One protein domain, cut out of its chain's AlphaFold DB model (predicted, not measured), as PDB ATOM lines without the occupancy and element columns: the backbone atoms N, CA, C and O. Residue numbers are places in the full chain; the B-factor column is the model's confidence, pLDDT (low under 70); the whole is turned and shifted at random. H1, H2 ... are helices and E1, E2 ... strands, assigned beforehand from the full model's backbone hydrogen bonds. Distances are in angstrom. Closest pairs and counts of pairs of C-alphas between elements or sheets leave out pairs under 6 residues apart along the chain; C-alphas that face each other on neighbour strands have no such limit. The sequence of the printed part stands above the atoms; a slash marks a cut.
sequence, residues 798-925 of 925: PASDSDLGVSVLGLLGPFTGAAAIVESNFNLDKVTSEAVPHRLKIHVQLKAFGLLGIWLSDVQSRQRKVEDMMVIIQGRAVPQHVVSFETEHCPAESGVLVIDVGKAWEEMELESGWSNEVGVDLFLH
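AT A GLANCE: This is residues 798 to 925 of the 925 residues of a protein of Cladophialophora yegresii CBS 114405 (UniProt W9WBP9). The domain is a sandwich of two four-stranded antiparallel sheets face to face, E1 E4 E7 E6 and E2 E3 E8 E5. Short helices H1 and H2 sit on its rim, each in a link by which the chain passes from one sheet to the other. The 128 printed residues hold two named helices and eight named strands, in the order E1 H1 E2 E3 E4 E5 E6 E7 H2 E8, and the class is mostly strand. The whole is compact, with a radius of gyration of the C-alphas of 14.7 A and spans of 40 by 39 by 25 A.

HOW THE PARTS SIT: E1, residues 803 to 812, is an edge strand, antiparallel to E4, residues 851 to 856; N 809 and O 853 are 2.8 A apart, within hydrogen-bond range. H1, residues 817 to 820, is on that sheet, over none of its strands, at a height over the sheet of 4.1 A, only just above the sheet's level; its closest C-alphas to E1 are those of Ala 818 and Gly 810, 4.1 A apart. E2, residues 821 to 828, and E3, residues 840 to 846, form a hairpin, with N 825 and O 843 2.9 A apart. E3 is antiparallel to E8, residues 918 to 924, with N 842 and O 922 2.8 A apart. E5, residues 869 to 873, is the other edge strand of this second sheet, with N 872 and O 921 of E8 2.8 A apart. E6, residues 883 to 886, forms a hairpin with E7, residues 895 to 900, with N 884 and O 898 2.9 A apart; E7 is also antiparallel to E4, with N 854 and O 897 2.9 A apart. The facing parts of the two sheets are 10.3 A apart centre to centre, their best planes 7 degrees apart and their strands at 31 degrees. H2, residues 901 to 907, is on the second sheet at a height over the sheet of 9.4 A, and only grazes the first with residues 901 to 904. Every O i to N i+4 pair of H2 is within hydrogen-bond range; H1 is too short for such a pair.

IN THESE COORDINATES: E1 begins at C-alpha 803, (145.430, 208.954, 110.069), and is 25.2 A long. E2 measures 20.5 A, E3 19.4 A and E7 16.1 A. E8 is 19.7 A long and ends at C-alpha 924, (145.837, 209.664, 123.214).

THE WHOLE: The C-alphas of Phe 815 and Glu 834 are the two farthest apart, at 45.2 A. The printed part has no cut. The links E2 to E3 and E4 to E5 are long. The model's pLDDT is under 70 at residues 798 to 801, 829 to 838 and 914 to 915.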
ATOM      1  N   PRO A 798     152.181 211.366 115.505       66.19
ATOM      2  CA  PRO A 798     153.595 211.264 115.104       66.19
ATOM      3  C   PRO A 798     154.213 209.863 115.188       66.19
ATOM      4  O   PRO A 798     155.165 209.581 114.469       66.19
ATOM      5  N   ALA A 799     153.665 208.977 116.023       62.84
ATOM      6  CA  ALA A 799     154.068 207.570 116.110       62.84
ATOM      7  C   ALA A 799     153.344 206.664 115.086       62.84
ATOM      8  O   ALA A 799     153.404 205.440 115.181       62.84
ATOM      9  N   SER A 800     152.607 207.255 114.140       65.50
ATOM     10  CA  SER A 800     151.680 206.577 113.238       65.50
ATOM     11  C   SER A 800     151.893 206.972 111.777       65.50
ATOM     12  O   SER A 800     151.860 208.154 111.438       65.50
ATOM     13  N   ASP A 801     151.968 205.978 110.890       67.88
ATOM     14  CA  ASP A 801     151.878 206.205 109.441       67.88
ATOM     15  C   ASP A 801     150.429 206.368 108.937       67.88
ATOM     16  O   ASP A 801     150.222 206.770 107.792       67.88
ATOM     17  N   SER A 802     149.424 206.096 109.781       76.94
ATOM     18  CA  SER A 802     147.995 206.193 109.458       76.94
ATOM     19  C   SER A 802     147.307 207.377 110.143       76.94
ATOM     20  O   SER A 802     147.648 207.757 111.268       76.94
ATOM     21  N   ASP A 803     146.290 207.928 109.486       87.88
ATOM     22  CA  ASP A 803     145.430 208.954 110.069       87.88
ATOM     23  C   ASP A 803     144.433 208.334 111.069       87.88
ATOM     24  O   ASP A 803     143.839 207.290 110.800       87.88
ATOM     25  N   LEU A 804     144.228 208.998 112.208       91.38
ATOM     26  CA  LEU A 804     143.218 208.672 113.213       91.38
ATOM     27  C   LEU A 804     141.976 209.545 112.998       91.38
ATOM     28  O   LEU A 804     142.053 210.769 113.089       91.38
ATOM     29  N   GLY A 805     140.827 208.921 112.756       94.81
ATOM     30  CA  GLY A 805     139.518 209.564 112.821       94.81
ATOM     31  C   GLY A 805     138.963 209.541 114.245       94.81
ATOM     32  O   GLY A 805     138.976 208.495 114.890       94.81
ATOM     33  N   VAL A 806     138.456 210.680 114.712       96.00
ATOM     34  CA  VAL A 806     137.860 210.860 116.042       96.00
ATOM     35  C   VAL A 806     136.501 211.535 115.909       96.00
ATOM     36  O   VAL A 806     136.372 212.529 115.195       96.00
ATOM     37  N   SER A 807     135.501 211.037 116.630       97.06
ATOM     38  CA  SER A 807     134.201 211.698 116.764       97.06
ATOM     39  C   SER A 807     133.687 211.578 118.197       97.06
ATOM     40  O   SER A 807     133.751 210.502 118.793       97.06
ATOM     41  N   VAL A 808     133.201 212.677 118.776       97.00
ATOM     42  CA  VAL A 808     132.654 212.693 120.142       97.00
ATOM     43  C   VAL A 808     131.158 212.407 120.056       97.00
ATOM     44  O   VAL A 808     130.409 213.209 119.512       97.00
ATOM     45  N   LEU A 809     130.724 211.261 120.584       97.44
ATOM     46  CA  LEU A 809     129.331 210.806 120.497       97.44
ATOM     47  C   LEU A 809     128.413 211.504 121.514       97.44
ATOM     48  O   LEU A 809     127.194 211.511 121.347       97.44
ATOM     49  N   GLY A 810     129.000 212.072 122.571       96.94
ATOM     50  CA  GLY A 810     128.283 212.596 123.731       96.94
ATOM     51  C   GLY A 810     127.927 211.491 124.718       96.94
ATOM     52  O   GLY A 810     128.651 210.501 124.831       96.94
ATOM     53  N   LEU A 811     126.829 211.664 125.457       97.75
ATOM     54  CA  LEU A 811     126.375 210.654 126.411       97.75
ATOM     55  C   LEU A 811     125.680 209.495 125.685       97.75
ATOM     56  O   LEU A 811     124.715 209.697 124.958       97.75
ATOM     57  N   LEU A 812     126.143 208.271 125.896       97.19
ATOM     58  CA  LEU A 812     125.505 207.050 125.421       97.19
ATOM     59  C   LEU A 812     124.310 206.714 126.316       97.19
ATOM     60  O   LEU A 812     124.364 206.899 127.532       97.19
ATOM     61  N   GLY A 813     123.241 206.198 125.712       95.50
ATOM     62  CA  GLY A 813     122.008 205.825 126.410       95.50
ATOM     63  C   GLY A 813     120.849 206.793 126.165       95.50
ATOM     64  O   GLY A 813     119.768 206.309 125.852       95.50
ATOM     65  N   PRO A 814     121.021 208.125 126.254       97.12
ATOM     66  CA  PRO A 814     119.966 209.061 125.873       97.12
ATOM     67  C   PRO A 814     119.757 209.214 124.356       97.12
ATOM     68  O   PRO A 814     120.727 209.242 123.599       97.12
ATOM     69  N   PHE A 815     118.506 209.436 123.923       97.81
ATOM     70  CA  PHE A 815     118.129 209.641 122.508       97.81
ATOM     71  C   PHE A 815     118.951 210.727 121.810       97.81
ATOM     72  O   PHE A 815     119.400 210.567 120.678       97.81
ATOM     73  N   THR A 816     119.141 211.851 122.496       97.25
ATOM     74  CA  THR A 816     119.865 213.033 122.014       97.25
ATOM     75  C   THR A 816     121.129 213.266 122.838       97.25
ATOM     76  O   THR A 816     121.492 214.395 123.152       97.25
ATOM     77  N   GLY A 817     121.823 212.181 123.187       97.00
ATOM     78  CA  GLY A 817     123.033 212.181 124.010       97.00
ATOM     79  C   GLY A 817     124.133 213.165 123.598       97.00
ATOM     80  O   GLY A 817     124.811 213.734 124.456       97.00
ATOM     81  N   ALA A 818     124.269 213.430 122.296       96.75
ATOM     82  CA  ALA A 818     125.220 214.407 121.768       96.75
ATOM     83  C   ALA A 818     124.908 215.857 122.192       96.75
ATOM     84  O   ALA A 818     125.827 216.656 122.327       96.75
ATOM     85  N   ALA A 819     123.653 216.183 122.526       95.50
ATOM     86  CA  ALA A 819     123.265 217.504 123.033       95.50
ATOM     87  C   ALA A 819     123.744 217.766 124.477       95.50
ATOM     88  O   ALA A 819     123.580 218.870 125.008       95.50
ATOM     89  N   ALA A 820     124.338 216.763 125.137       95.06
ATOM     90  CA  ALA A 820     125.054 216.955 126.395       95.06
ATOM     91  C   ALA A 820     126.384 217.700 126.211       95.06
ATOM     92  O   ALA A 820     126.890 218.244 127.192       95.06
ATOM     93  N   ILE A 821     126.944 217.712 124.997       93.94
ATOM     94  CA  ILE A 821     128.216 218.365 124.688       93.94
ATOM     95  C   ILE A 821     127.997 219.880 124.693       93.94
ATOM     96  O   ILE A 821     127.220 220.414 123.908       93.94
ATOM     97  N   VAL A 822     128.689 220.575 125.589       90.19
ATOM     98  CA  VAL A 822     128.779 222.043 125.586       90.19
ATOM     99  C   VAL A 822     129.889 222.478 124.636       90.19
ATOM    100  O   VAL A 822     129.717 223.379 123.818       90.19
ATOM    101  N   GLU A 823     131.029 221.797 124.722       90.31
ATOM    102  CA  GLU A 823     132.221 222.094 123.943       90.31
ATOM    103  C   GLU A 823     133.038 220.818 123.721       90.31
ATOM    104  O   GLU A 823     133.093 219.938 124.583       90.31
ATOM    105  N   SER A 824     133.700 220.727 122.566       92.75
ATOM    106  CA  SER A 824     134.760 219.749 122.338       92.75
ATOM    107  C   SER A 824     135.938 220.414 121.631       92.75
ATOM    108  O   SER A 824     135.754 221.144 120.658       92.75
ATOM    109  N   ASN A 825     137.146 220.184 122.142       92.31
ATOM    110  CA  ASN A 825     138.381 220.769 121.629       92.31
ATOM    111  C   ASN A 825     139.440 219.689 121.426       92.31
ATOM    112  O   ASN A 825     139.629 218.816 122.272       92.31
ATOM    113  N   PHE A 826     140.188 219.802 120.332       91.81
ATOM    114  CA  PHE A 826     141.232 218.855 119.958       91.81
ATOM    115  C   PHE A 826     142.558 219.595 119.801       91.81
ATOM    116  O   PHE A 826     142.674 220.491 118.967       91.81
ATOM    117  N   ASN A 827     143.564 219.224 120.591       88.56
ATOM    118  CA  ASN A 827     144.886 219.843 120.566       88.56
ATOM    119  C   ASN A 827     145.960 218.780 120.350       88.56
ATOM    120  O   ASN A 827     146.094 217.853 121.143       88.56
ATOM    121  N   LEU A 828     146.743 218.928 119.282       81.44
ATOM    122  CA  LEU A 828     147.935 218.117 119.062       81.44
ATOM    123  C   LEU A 828     149.139 218.867 119.639       81.44
ATOM    124  O   LEU A 828     149.532 219.912 119.112       81.44
ATOM    125  N   ASP A 829     149.709 218.354 120.726       64.31
ATOM    126  CA  ASP A 829     150.795 219.028 121.434       64.31
ATOM    127  C   ASP A 829     152.058 219.151 120.556       64.31
ATOM    128  O   ASP A 829     152.736 218.171 120.226       64.31
ATOM    129  N   LYS A 830     152.416 220.397 120.212       49.62
ATOM    130  CA  LYS A 830     153.730 220.779 119.668       49.62
ATOM    131  C   LYS A 830     154.672 221.134 120.820       49.62
ATOM    132  O   LYS A 830     155.069 222.288 120.962       49.62
ATOM    133  N   VAL A 831     154.994 220.186 121.696       47.03
ATOM    134  CA  VAL A 831     155.962 220.470 122.767       47.03
ATOM    135  C   VAL A 831     157.376 220.480 122.179       47.03
ATOM    136  O   VAL A 831     157.798 219.557 121.495       47.03
ATOM    137  N   THR A 832     158.098 221.566 122.442       42.59
ATOM    138  CA  THR A 832     159.427 221.943 121.927       42.59
ATOM    139  C   THR A 832     160.603 221.214 122.596       42.59
ATOM    140  O   THR A 832     161.739 221.675 122.519       42.59
ATOM    141  N   SER A 833     160.356 220.091 123.273       47.44
ATOM    142  CA  SER A 833     161.344 219.357 124.073       47.44
ATOM    143  C   SER A 833     161.402 217.896 123.628       47.44
ATOM    144  O   SER A 833     160.381 217.215 123.605       47.44
ATOM    145  N   GLU A 834     162.608 217.415 123.307       47.81
ATOM    146  CA  GLU A 834     162.914 216.074 122.766       47.81
ATOM    147  C   GLU A 834     162.548 214.894 123.699       47.81
ATOM    148  O   GLU A 834     162.787 213.740 123.354       47.81
ATOM    149  N   ALA A 835     161.972 215.149 124.881       47.84
ATOM    150  CA  ALA A 835     161.796 214.151 125.941       47.84
ATOM    151  C   ALA A 835     160.351 213.661 126.176       47.84
ATOM    152  O   ALA A 835     160.160 212.758 126.991       47.84
ATOM    153  N   VAL A 836     159.327 214.213 125.506       50.12
ATOM    154  CA  VAL A 836     157.923 213.786 125.695       50.12
ATOM    155  C   VAL A 836     157.286 213.440 124.343       50.12
ATOM    156  O   VAL A 836     157.296 214.287 123.453       50.12
ATOM    157  N   PRO A 837     156.713 212.229 124.163       54.56
ATOM    158  CA  PRO A 837     156.019 211.875 122.928       54.56
ATOM    159  C   PRO A 837     154.868 212.845 122.657       54.56
ATOM    160  O   PRO A 837     154.151 213.211 123.589       54.56
ATOM    161  N   HIS A 838     154.666 213.217 121.395       64.38
ATOM    162  CA  HIS A 838     153.494 213.974 120.957       64.38
ATOM    163  C   HIS A 838     152.200 213.241 121.333       64.38
ATOM    164  O   HIS A 838     152.082 212.043 121.078       64.38
ATOM    165  N   ARG A 839     151.231 213.953 121.918       79.94
ATOM    166  CA  ARG A 839     149.929 213.398 122.320       79.94
ATOM    167  C   ARG A 839     148.802 214.221 121.716       79.94
ATOM    168  O   ARG A 839     148.918 215.442 121.590       79.94
ATOM    169  N   LEU A 840     147.711 213.554 121.361       89.19
ATOM    170  CA  LEU A 840     146.453 214.218 121.040       89.19
ATOM    171  C   LEU A 840     145.663 214.395 122.339       89.19
ATOM    172  O   LEU A 840     145.276 213.411 122.967       89.19
ATOM    173  N   LYS A 841     145.427 215.646 122.734       92.88
ATOM    174  CA  LYS A 841     144.515 216.007 123.819       92.88
ATOM    175  C   LYS A 841     143.116 216.238 123.249       92.88
ATOM    176  O   LYS A 841     142.936 217.104 122.392       92.88
ATOM    177  N   ILE A 842     142.133 215.511 123.765       95.00
ATOM    178  CA  ILE A 842     140.705 215.695 123.497       95.00
ATOM    179  C   ILE A 842     140.067 216.213 124.782       95.00
ATOM    180  O   ILE A 842     140.083 215.527 125.798       95.00
ATOM    181  N   HIS A 843     139.526 217.422 124.740       96.06
ATOM    182  CA  HIS A 843     138.761 218.006 125.835       96.06
ATOM    183  C   HIS A 843     137.277 217.971 125.480       96.06
ATOM    184  O   HIS A 843     136.911 218.424 124.395       96.06
ATOM    185  N   VAL A 844     136.435 217.459 126.375       95.75
ATOM    186  CA  VAL A 844     134.975 217.449 126.222       95.75
ATOM    187  C   VAL A 844     134.337 218.043 127.469       95.75
ATOM    188  O   VAL A 844     134.558 217.554 128.575       95.75
ATOM    189  N   GLN A 845     133.513 219.066 127.279       94.44
ATOM    190  CA  GLN A 845     132.728 219.699 128.329       94.44
ATOM    191  C   GLN A 845     131.272 219.226 128.232       94.44
ATOM    192  O   GLN A 845     130.670 219.290 127.157       94.44
ATOM    193  N   LEU A 846     130.700 218.751 129.339       93.81
ATOM    194  CA  LEU A 846     129.368 218.140 129.385       93.81
ATOM    195  C   LEU A 846     128.430 218.832 130.383       93.81
ATOM    196  O   LEU A 846     128.831 219.190 131.490       93.81
ATOM    197  N   LYS A 847     127.142 218.913 130.027       90.81
ATOM    198  CA  LYS A 847     126.051 219.426 130.886       90.81
ATOM    199  C   LYS A 847     125.686 218.483 132.041       90.81
ATOM    200  O   LYS A 847     125.072 218.902 133.022       90.81
ATOM    201  N   ALA A 848     125.989 217.197 131.893       93.12
ATOM    202  CA  ALA A 848     125.523 216.141 132.781       93.12
ATOM    203  C   ALA A 848     126.459 214.931 132.798       93.12
ATOM    204  O   ALA A 848     127.310 214.760 131.926       93.12
ATOM    205  N   PHE A 849     126.259 214.089 133.805       93.94
ATOM    206  CA  PHE A 849     126.902 212.795 133.954       93.94
ATOM    207  C   PHE A 849     126.237 211.727 133.086       93.94
ATOM    208  O   PHE A 849     125.036 211.775 132.816       93.94
ATOM    209  N   GLY A 850     127.030 210.729 132.713       95.44
ATOM    210  CA  GLY A 850     126.606 209.547 131.978       95.44
ATOM    211  C   GLY A 850     127.812 208.828 131.380       95.44
ATOM    212  O   GLY A 850     128.958 209.123 131.728       95.44
ATOM    213  N   LEU A 851     127.545 207.910 130.457       97.69
ATOM    214  CA  LEU A 851     128.575 207.205 129.701       97.69
ATOM    215  C   LEU A 851     129.030 208.080 128.528       97.69
ATOM    216  O   LEU A 851     128.325 208.173 127.533       97.69
ATOM    217  N   LEU A 852     130.175 208.749 128.620       98.44
ATOM    218  CA  LEU A 852     130.726 209.517 127.501       98.44
ATOM    219  C   LEU A 852     131.319 208.561 126.458       98.44
ATOM    220  O   LEU A 852     132.241 207.812 126.770       98.44
ATOM    221  N   GLY A 853     130.816 208.621 125.226       98.06
ATOM    222  CA  GLY A 853     131.335 207.866 124.087       98.06
ATOM    223  C   GLY A 853     132.229 208.710 123.177       98.06
ATOM    224  O   GLY A 853     131.851 209.807 122.760       98.06
ATOM    225  N   ILE A 854     133.394 208.177 122.808       98.00
ATOM    226  CA  ILE A 854     134.291 208.752 121.797       98.00
ATOM    227  C   ILE A 854     134.636 207.661 120.784       98.00
ATOM    228  O   ILE A 854     135.284 206.673 121.122       98.00
ATOM    229  N   TRP A 855     134.208 207.829 119.536       97.94
ATOM    230  CA  TRP A 855     134.528 206.903 118.454       97.94
ATOM    231  C   TRP A 855     135.935 207.162 117.914       97.94
ATOM    232  O   TRP A 855     136.304 208.311 117.654       97.94
ATOM    233  N   LEU A 856     136.694 206.085 117.716       96.50
ATOM    234  CA  LEU A 856     138.044 206.080 117.162       96.50
ATOM    235  C   LEU A 856     138.116 205.094 115.991       96.50
ATOM    236  O   LEU A 856     137.658 203.953 116.090       96.50
ATOM    237  N   SER A 857     138.735 205.511 114.888       95.19
ATOM    238  CA  SER A 857     138.770 204.723 113.649       95.19
ATOM    239  C   SER A 857     139.711 203.511 113.664       95.19
ATOM    240  O   SER A 857     139.730 202.776 112.684       95.19
ATOM    241  N   ASP A 858     140.522 203.320 114.708       92.94
ATOM    242  CA  ASP A 858     141.650 202.373 114.711       92.94
ATOM    243  C   ASP A 858     141.751 201.493 115.977       92.94
ATOM    244  O   ASP A 858     142.799 200.896 116.236       92.94
ATOM    245  N   VAL A 859     140.682 201.401 116.783       90.81
ATOM    246  CA  VAL A 859     140.672 200.621 118.037       90.81
ATOM    247  C   VAL A 859     141.063 199.164 117.800       90.81
ATOM    248  O   VAL A 859     141.967 198.654 118.462       90.81
ATOM    249  N   GLN A 860     140.405 198.491 116.854       87.94
ATOM    250  CA  GLN A 860     140.634 197.070 116.589       87.94
ATOM    251  C   GLN A 860     141.938 196.851 115.818       87.94
ATOM    252  O   GLN A 860     142.685 195.925 116.139       87.94
ATOM    253  N   SER A 861     142.240 197.700 114.828       85.56
ATOM    254  CA  SER A 861     143.435 197.543 113.986       85.56
ATOM    255  C   SER A 861     144.736 197.769 114.758       85.56
ATOM    256  O   SER A 861     145.728 197.094 114.489       85.56
ATOM    257  N   ARG A 862     144.730 198.651 115.767       85.12
ATOM    258  CA  ARG A 862     145.871 198.867 116.674       85.12
ATOM    259  C   ARG A 862     145.810 198.092 117.978       85.12
ATOM    260  O   ARG A 862     146.748 198.192 118.760       85.12
ATOM    261  N   GLN A 863     144.731 197.347 118.221       85.62
ATOM    262  CA  GLN A 863     144.490 196.671 119.498       85.62
ATOM    263  C   GLN A 863     144.653 197.629 120.689       85.62
ATOM    264  O   GLN A 863     145.313 197.290 121.674       85.62
ATOM    265  N   ARG A 864     144.098 198.844 120.564       88.12
ATOM    266  CA  ARG A 864     144.234 199.893 121.584       88.12
ATOM    267  C   ARG A 864     143.759 199.374 122.933       88.12
ATOM    268  O   ARG A 864     142.708 198.736 123.016       88.12
ATOM    269  N   LYS A 865     144.508 199.692 123.986       88.81
ATOM    270  CA  LYS A 865     144.129 199.352 125.353       88.81
ATOM    271  C   LYS A 865     143.922 200.600 126.189       88.81
ATOM    272  O   LYS A 865     144.397 201.684 125.860       88.81
ATOM    273  N   VAL A 866     143.181 200.443 127.280       88.69
ATOM    274  CA  VAL A 866     142.891 201.552 128.196       88.69
ATOM    275  C   VAL A 866     144.182 202.073 128.836       88.69
ATOM    276  O   VAL A 866     144.300 203.270 129.074       88.69
ATOM    277  N   GLU A 867     145.180 201.208 129.046       86.56
ATOM    278  CA  GLU A 867     146.485 201.589 129.605       86.56
ATOM    279  C   GLU A 867     147.297 202.517 128.686       86.56
ATOM    280  O   GLU A 867     148.206 203.199 129.157       86.56
ATOM    281  N   ASP A 868     146.956 202.579 127.396       82.38
ATOM    282  CA  ASP A 868     147.604 203.460 126.418       82.38
ATOM    283  C   ASP A 868     147.049 204.897 126.469       82.38
ATOM    284  O   ASP A 868     147.403 205.742 125.643       82.38
ATOM    285  N   MET A 869     146.136 205.179 127.402       88.31
ATOM    286  CA  MET A 869     145.384 206.427 127.478       88.31
ATOM    287  C   MET A 869     145.413 207.002 128.888       88.31
ATOM    288  O   MET A 869     145.522 206.291 129.883       88.31
ATOM    289  N   MET A 870     145.266 208.320 128.979       92.25
ATOM    290  CA  MET A 870     145.081 209.000 130.256       92.25
ATOM    291  C   MET A 870     143.808 209.829 130.195       92.25
ATOM    292  O   MET A 870     143.703 210.731 129.367       92.25
ATOM    293  N   VAL A 871     142.855 209.523 131.075       95.56
ATOM    294  CA  VAL A 871     141.599 210.266 131.219       95.56
ATOM    295  C   VAL A 871     141.618 211.007 132.551       95.56
ATOM    296  O   VAL A 871     141.951 210.435 133.590       95.56
ATOM    297  N   ILE A 872     141.284 212.293 132.512       95.88
ATOM    298  CA  ILE A 872     141.353 213.216 133.642       95.88
ATOM    299  C   ILE A 872     140.022 213.955 133.789       95.88
ATOM    300  O   ILE A 872     139.482 214.474 132.814       95.88
ATOM    301  N   ILE A 873     139.540 214.070 135.027       94.81
ATOM    302  CA  ILE A 873     138.424 214.945 135.414       94.81
ATOM    303  C   ILE A 873     138.914 215.850 136.548       94.81
ATOM    304  O   ILE A 873     139.516 215.377 137.512       94.81
ATOM    305  N   GLN A 874     138.716 217.168 136.417       89.50
ATOM    306  CA  GLN A 874     139.195 218.180 137.381       89.50
ATOM    307  C   GLN A 874     140.681 218.014 137.790       89.50
ATOM    308  O   GLN A 874     141.056 218.175 138.950       89.50
ATOM    309  N   GLY A 875     141.548 217.667 136.834       89.06
ATOM    310  CA  GLY A 875     142.988 217.498 137.078       89.06
ATOM    311  C   GLY A 875     143.385 216.201 137.795       89.06
ATOM    312  O   GLY A 875     144.568 216.004 138.064       89.06
ATOM    313  N   ARG A 876     142.435 215.302 138.086       93.69
ATOM    314  CA  ARG A 876     142.686 213.986 138.685       93.69
ATOM    315  C   ARG A 876     142.452 212.872 137.664       93.69
ATOM    316  O   ARG A 876     141.471 212.912 136.925       93.69
ATOM    317  N   ALA A 877     143.349 211.888 137.624       94.81
ATOM    318  CA  ALA A 877     143.188 210.712 136.771       94.81
ATOM    319  C   ALA A 877     141.994 209.868 137.240       94.81
ATOM    320  O   ALA A 877     141.827 209.657 138.443       94.81
ATOM    321  N   VAL A 878     141.178 209.397 136.297       96.06
ATOM    322  CA  VAL A 878     140.018 208.550 136.611       96.06
ATOM    323  C   VAL A 878     140.444 207.099 136.880       96.06
ATOM    324  O   VAL A 878     141.443 206.643 136.312       96.06
ATOM    325  N   PRO A 879     139.706 206.340 137.712       95.00
ATOM    326  CA  PRO A 879     139.968 204.917 137.913       95.00
ATOM    327  C   PRO A 879     139.861 204.122 136.606       95.00
ATOM    328  O   PRO A 879     138.908 204.286 135.853       95.00
ATOM    329  N   GLN A 880     140.802 203.213 136.339       93.31
ATOM    330  CA  GLN A 880     140.852 202.486 135.063       93.31
ATOM    331  C   GLN A 880     139.559 201.711 134.750       93.31
ATOM    332  O   GLN A 880     139.149 201.648 133.597       93.31
ATOM    333  N   HIS A 881     138.888 201.140 135.759       94.88
ATOM    334  CA  HIS A 881     137.685 200.316 135.566       94.88
ATOM    335  C   HIS A 881     136.436 201.100 135.146       94.88
ATOM    336  O   HIS A 881     135.414 200.478 134.860       94.88
ATOM    337  N   VAL A 882     136.486 202.436 135.135       96.38
ATOM    338  CA  VAL A 882     135.401 203.288 134.611       96.38
ATOM    339  C   VAL A 882     135.595 203.628 133.131       96.38
ATOM    340  O   VAL A 882     134.768 204.325 132.549       96.38
ATOM    341  N   VAL A 883     136.683 203.146 132.522       97.06
ATOM    342  CA  VAL A 883     137.014 203.341 131.111       97.06
ATOM    343  C   VAL A 883     137.054 201.984 130.413       97.06
ATOM    344  O   VAL A 883     137.657 201.033 130.907       97.06
ATOM    345  N   SER A 884     136.414 201.874 129.253       96.31
ATOM    346  CA  SER A 884     136.367 200.629 128.478       96.31
ATOM    347  C   SER A 884     136.272 200.888 126.976       96.31
ATOM    348  O   SER A 884     136.053 202.019 126.546       96.31
ATOM    349  N   PHE A 885     136.459 199.837 126.176       95.44
ATOM    350  CA  PHE A 885     136.230 199.870 124.734       95.44
ATOM    351  C   PHE A 885     135.041 198.999 124.354       95.44
ATOM    352  O   PHE A 885     134.997 197.818 124.696       95.44
ATOM    353  N   GLU A 886     134.142 199.564 123.559       95.06
ATOM    354  CA  GLU A 886     133.069 198.847 122.885       95.06
ATOM    355  C   GLU A 886     133.389 198.766 121.392       95.06
ATOM    356  O   GLU A 886     133.686 199.765 120.740       95.06
ATOM    357  N   THR A 887     133.364 197.556 120.839       94.19
ATOM    358  CA  THR A 887     133.583 197.334 119.396       94.19
ATOM    359  C   THR A 887     132.403 196.638 118.729       94.19
ATOM    360  O   THR A 887     132.373 196.483 117.509       94.19
ATOM    361  N   GLU A 888     131.408 196.244 119.525       89.69
ATOM    362  CA  GLU A 888     130.148 195.729 119.017       89.69
ATOM    363  C   GLU A 888     129.419 196.839 118.248       89.69
ATOM    364  O   GLU A 888     129.474 198.012 118.617       89.69
ATOM    365  N   HIS A 889     128.789 196.480 117.128       91.31
ATOM    366  CA  HIS A 889     128.051 197.403 116.254       91.31
ATOM    367  C   HIS A 889     128.874 198.549 115.618       91.31
ATOM    368  O   HIS A 889     128.300 199.423 114.961       91.31
ATOM    369  N   CYS A 890     130.203 198.530 115.757       93.25
ATOM    370  CA  CYS A 890     131.113 199.464 115.102       93.25
ATOM    371  C   CYS A 890     131.551 198.950 113.718       93.25
ATOM    372  O   CYS A 890     131.609 197.737 113.491       93.25
ATOM    373  N   PRO A 891     131.917 199.852 112.790       91.88
ATOM    374  CA  PRO A 891     132.610 199.476 111.563       91.88
ATOM    375  C   PRO A 891     133.901 198.712 111.860       91.88
ATOM    376  O   PRO A 891     134.544 198.955 112.885       91.88
ATOM    377  N   ALA A 892     134.316 197.854 110.925       88.00
ATOM    378  CA  ALA A 892     135.597 197.159 111.012       88.00
ATOM    379  C   ALA A 892     136.750 198.140 111.294       88.00
ATOM    380  O   ALA A 892     136.735 199.272 110.813       88.00
ATOM    381  N   GLU A 893     137.736 197.691 112.072       91.50
ATOM    382  CA  GLU A 893     138.913 198.451 112.530       91.50
ATOM    383  C   GLU A 893     138.640 199.479 113.638       91.50
ATOM    384  O   GLU A 893     139.556 199.806 114.398       91.50
ATOM    385  N   SER A 894     137.396 199.934 113.793       95.69
ATOM    386  CA  SER A 894     137.017 201.015 114.708       95.69
ATOM    387  C   SER A 894     136.431 200.529 116.041       95.69
ATOM    388  O   SER A 894     136.175 199.342 116.241       95.69
ATOM    389  N   GLY A 895     136.223 201.457 116.973       96.88
ATOM    390  CA  GLY A 895     135.570 201.195 118.256       96.88
ATOM    391  C   GLY A 895     135.233 202.482 119.002       96.88
ATOM    392  O   GLY A 895     135.642 203.574 118.604       96.88
ATOM    393  N   VAL A 896     134.492 202.354 120.095       97.69
ATOM    394  CA  VAL A 896     134.089 203.457 120.970       97.69
ATOM    395  C   VAL A 896     134.806 203.323 122.306       97.69
ATOM    396  O   VAL A 896     134.684 202.307 122.985       97.69
ATOM    397  N   LEU A 897     135.546 204.358 122.694       97.44
ATOM    398  CA  LEU A 897     136.002 204.543 124.065       97.44
ATOM    399  C   LEU A 897     134.818 205.032 124.904       97.44
ATOM    400  O   LEU A 897     134.233 206.071 124.592       97.44
ATOM    401  N   VAL A 898     134.494 204.302 125.964       97.88
ATOM    402  CA  VAL A 898     133.407 204.618 126.891       97.88
ATOM    403  C   VAL A 898     133.994 205.007 128.239       97.88
ATOM    404  O   VAL A 898     134.782 204.257 128.813       97.88
ATOM    405  N   ILE A 899     133.606 206.178 128.744       98.19
ATOM    406  CA  ILE A 899     134.032 206.717 130.039       98.19
ATOM    407  C   ILE A 899     132.785 206.929 130.902       98.19
ATOM    408  O   ILE A 899     131.945 207.769 130.577       98.19
ATOM    409  N   ASP A 900     132.661 206.207 132.014       97.75
ATOM    410  CA  ASP A 900     131.586 206.421 132.989       97.75
ATOM    411  C   ASP A 900     131.909 207.632 133.873       97.75
ATOM    412  O   ASP A 900     132.540 207.534 134.929       97.75
ATOM    413  N   VAL A 901     131.485 208.806 133.401       97.00
ATOM    414  CA  VAL A 901     131.743 210.092 134.060       97.00
ATOM    415  C   VAL A 901     131.047 210.155 135.418       97.00
ATOM    416  O   VAL A 901     131.602 210.716 136.357       97.00
ATOM    417  N   GLY A 902     129.850 209.569 135.540       93.81
ATOM    418  CA  GLY A 902     129.081 209.581 136.786       93.81
ATOM    419  C   GLY A 902     129.739 208.744 137.876       93.81
ATOM    420  O   GLY A 902     129.934 209.226 138.992       93.81
ATOM    421  N   LYS A 903     130.155 207.521 137.541       96.25
ATOM    422  CA  LYS A 903     130.857 206.638 138.476       96.25
ATOM    423  C   LYS A 903     132.232 207.174 138.860       96.25
ATOM    424  O   LYS A 903     132.582 207.149 140.036       96.25
ATOM    425  N   ALA A 904     132.987 207.709 137.897       96.12
ATOM    426  CA  ALA A 904     134.261 208.368 138.184       96.12
ATOM    427  C   ALA A 904     134.074 209.546 139.152       96.12
ATOM    428  O   ALA A 904     134.833 209.685 140.107       96.12
ATOM    429  N   TRP A 905     133.041 210.363 138.935       93.94
ATOM    430  CA  TRP A 905     132.719 211.499 139.795       93.94
ATOM    431  C   TRP A 905     132.428 211.084 141.243       93.94
ATOM    432  O   TRP A 905     132.937 211.715 142.171       93.94
ATOM    433  N   GLU A 906     131.641 210.022 141.430       93.88
ATOM    434  CA  GLU A 906     131.294 209.479 142.747       93.88
ATOM    435  C   GLU A 906     132.512 208.874 143.463       93.88
ATOM    436  O   GLU A 906     132.809 209.260 144.590       93.88
ATOM    437  N   GLU A 907     133.259 207.977 142.810       96.31
ATOM    438  CA  GLU A 907     134.398 207.275 143.428       96.31
ATOM    439  C   GLU A 907     135.579 208.195 143.765       96.31
ATOM    440  O   GLU A 907     136.350 207.918 144.683       96.31
ATOM    441  N   MET A 908     135.745 209.285 143.014       95.44
ATOM    442  CA  MET A 908     136.806 210.272 143.231       95.44
ATOM    443  C   MET A 908     136.400 211.390 144.203       95.44
ATOM    444  O   MET A 908     137.215 212.289 144.445       95.44
ATOM    445  N   GLU A 909     135.163 211.349 144.719       93.38
ATOM    446  CA  GLU A 909     134.571 212.351 145.614       93.38
ATOM    447  C   GLU A 909     134.720 213.779 145.054       93.38
ATOM    448  O   GLU A 909     135.193 214.699 145.726       93.38
ATOM    449  N   LEU A 910     134.388 213.958 143.770       90.25
ATOM    450  CA  LEU A 910     134.489 215.259 143.109       90.25
ATOM    451  C   LEU A 910     133.317 216.170 143.489       90.25
ATOM    452  O   LEU A 910     132.178 215.734 143.661       90.25
ATOM    453  N   GLU A 911     133.592 217.471 143.564       85.62
ATOM    454  CA  GLU A 911     132.594 218.485 143.904       85.62
ATOM    455  C   GLU A 911     132.317 219.420 142.726       85.62
ATOM    456  O   GLU A 911     133.194 219.757 141.921       85.62
ATOM    457  N   SER A 912     131.060 219.856 142.614       80.56
ATOM    458  CA  SER A 912     130.664 220.805 141.579       80.56
ATOM    459  C   SER A 912     131.288 222.167 141.877       80.56
ATOM    460  O   SER A 912     131.050 222.728 142.949       80.56
ATOM    461  N   GLY A 913     132.043 222.714 140.926       72.00
ATOM    462  CA  GLY A 913     132.575 224.070 141.019       72.00
ATOM    463  C   GLY A 913     131.507 225.149 140.785       72.00
ATOM    464  O   GLY A 913     130.306 224.957 140.987       72.00
ATOM    465  N   TRP A 914     131.945 226.323 140.321       65.12
ATOM    466  CA  TRP A 914     131.027 227.397 139.925       65.12
ATOM    467  C   TRP A 914     130.201 227.025 138.681       65.12
ATOM    468  O   TRP A 914     129.000 227.304 138.649       65.12
ATOM    469  N   SER A 915     130.803 226.337 137.704       66.81
ATOM    470  CA  SER A 915     130.108 225.816 136.520       66.81
ATOM    471  C   SER A 915     129.164 224.658 136.877       66.81
ATOM    472  O   SER A 915     129.430 223.868 137.781       66.81
ATOM    473  N   ASN A 916     128.034 224.546 136.169       79.31
ATOM    474  CA  ASN A 916     127.108 223.404 136.266       79.31
ATOM    475  C   ASN A 916     127.439 222.335 135.206       79.31
ATOM    476  O   ASN A 916     126.545 221.744 134.611       79.31
ATOM    477  N   GLU A 917     128.727 222.132 134.947       88.31
ATOM    478  CA  GLU A 917     129.246 221.318 133.849       88.31
ATOM    479  C   GLU A 917     130.457 220.505 134.321       88.31
ATOM    480  O   GLU A 917     131.114 220.870 135.303       88.31
ATOM    481  N   VAL A 918     130.772 219.425 133.608       91.75
ATOM    482  CA  VAL A 918     131.920 218.553 133.876       91.75
ATOM    483  C   VAL A 918     132.831 218.478 132.654       91.75
ATOM    484  O   VAL A 918     132.381 218.178 131.551       91.75
ATOM    485  N   GLY A 919     134.118 218.754 132.867       94.06
ATOM    486  CA  GLY A 919     135.152 218.662 131.840       94.06
ATOM    487  C   GLY A 919     135.922 217.350 131.936       94.06
ATOM    488  O   GLY A 919     136.402 216.991 133.016       94.06
ATOM    489  N   VAL A 920     136.057 216.666 130.804       96.62
ATOM    490  CA  VAL A 920     136.809 215.419 130.642       96.62
ATOM    491  C   VAL A 920     137.959 215.666 129.668       96.62
ATOM    492  O   VAL A 920     137.739 216.054 128.522       96.62
ATOM    493  N   ASP A 921     139.187 215.435 130.122       96.19
ATOM    494  CA  ASP A 921     140.400 215.505 129.309       96.19
ATOM    495  C   ASP A 921     140.902 214.087 129.011       96.19
ATOM    496  O   ASP A 921     141.196 213.324 129.927       96.19
ATOM    497  N   LEU A 922     141.044 213.743 127.735       94.75
ATOM    498  CA  LEU A 922     141.611 212.485 127.256       94.75
ATOM    499  C   LEU A 922     142.922 212.756 126.514       94.75
ATOM    500  O   LEU A 922     142.976 213.596 125.618       94.75
ATOM    501  N   PHE A 923     143.967 212.008 126.847       91.50
ATOM    502  CA  PHE A 923     145.251 212.037 126.155       91.50
ATOM    503  C   PHE A 923     145.474 210.709 125.435       91.50
ATOM    504  O   PHE A 923     145.533 209.656 126.073       91.50
ATOM    505  N   LEU A 924     145.602 210.790 124.111       86.69
ATOM    506  CA  LEU A 924     145.837 209.664 123.214       86.69
ATOM    507  C   LEU A 924     147.274 209.671 122.692       86.69
ATOM    508  O   LEU A 924     147.795 210.719 122.286       86.69
ATOM    509  N   HIS A 925     147.868 208.479 122.682       74.00
ATOM    510  CA  HIS A 925     149.188 208.174 122.141       74.00
ATOM    511  C   HIS A 925     149.130 207.591 120.722       74.00
ATOM    512  O   HIS A 925     148.162 206.848 120.394       74.00
TER     513      HIS A 925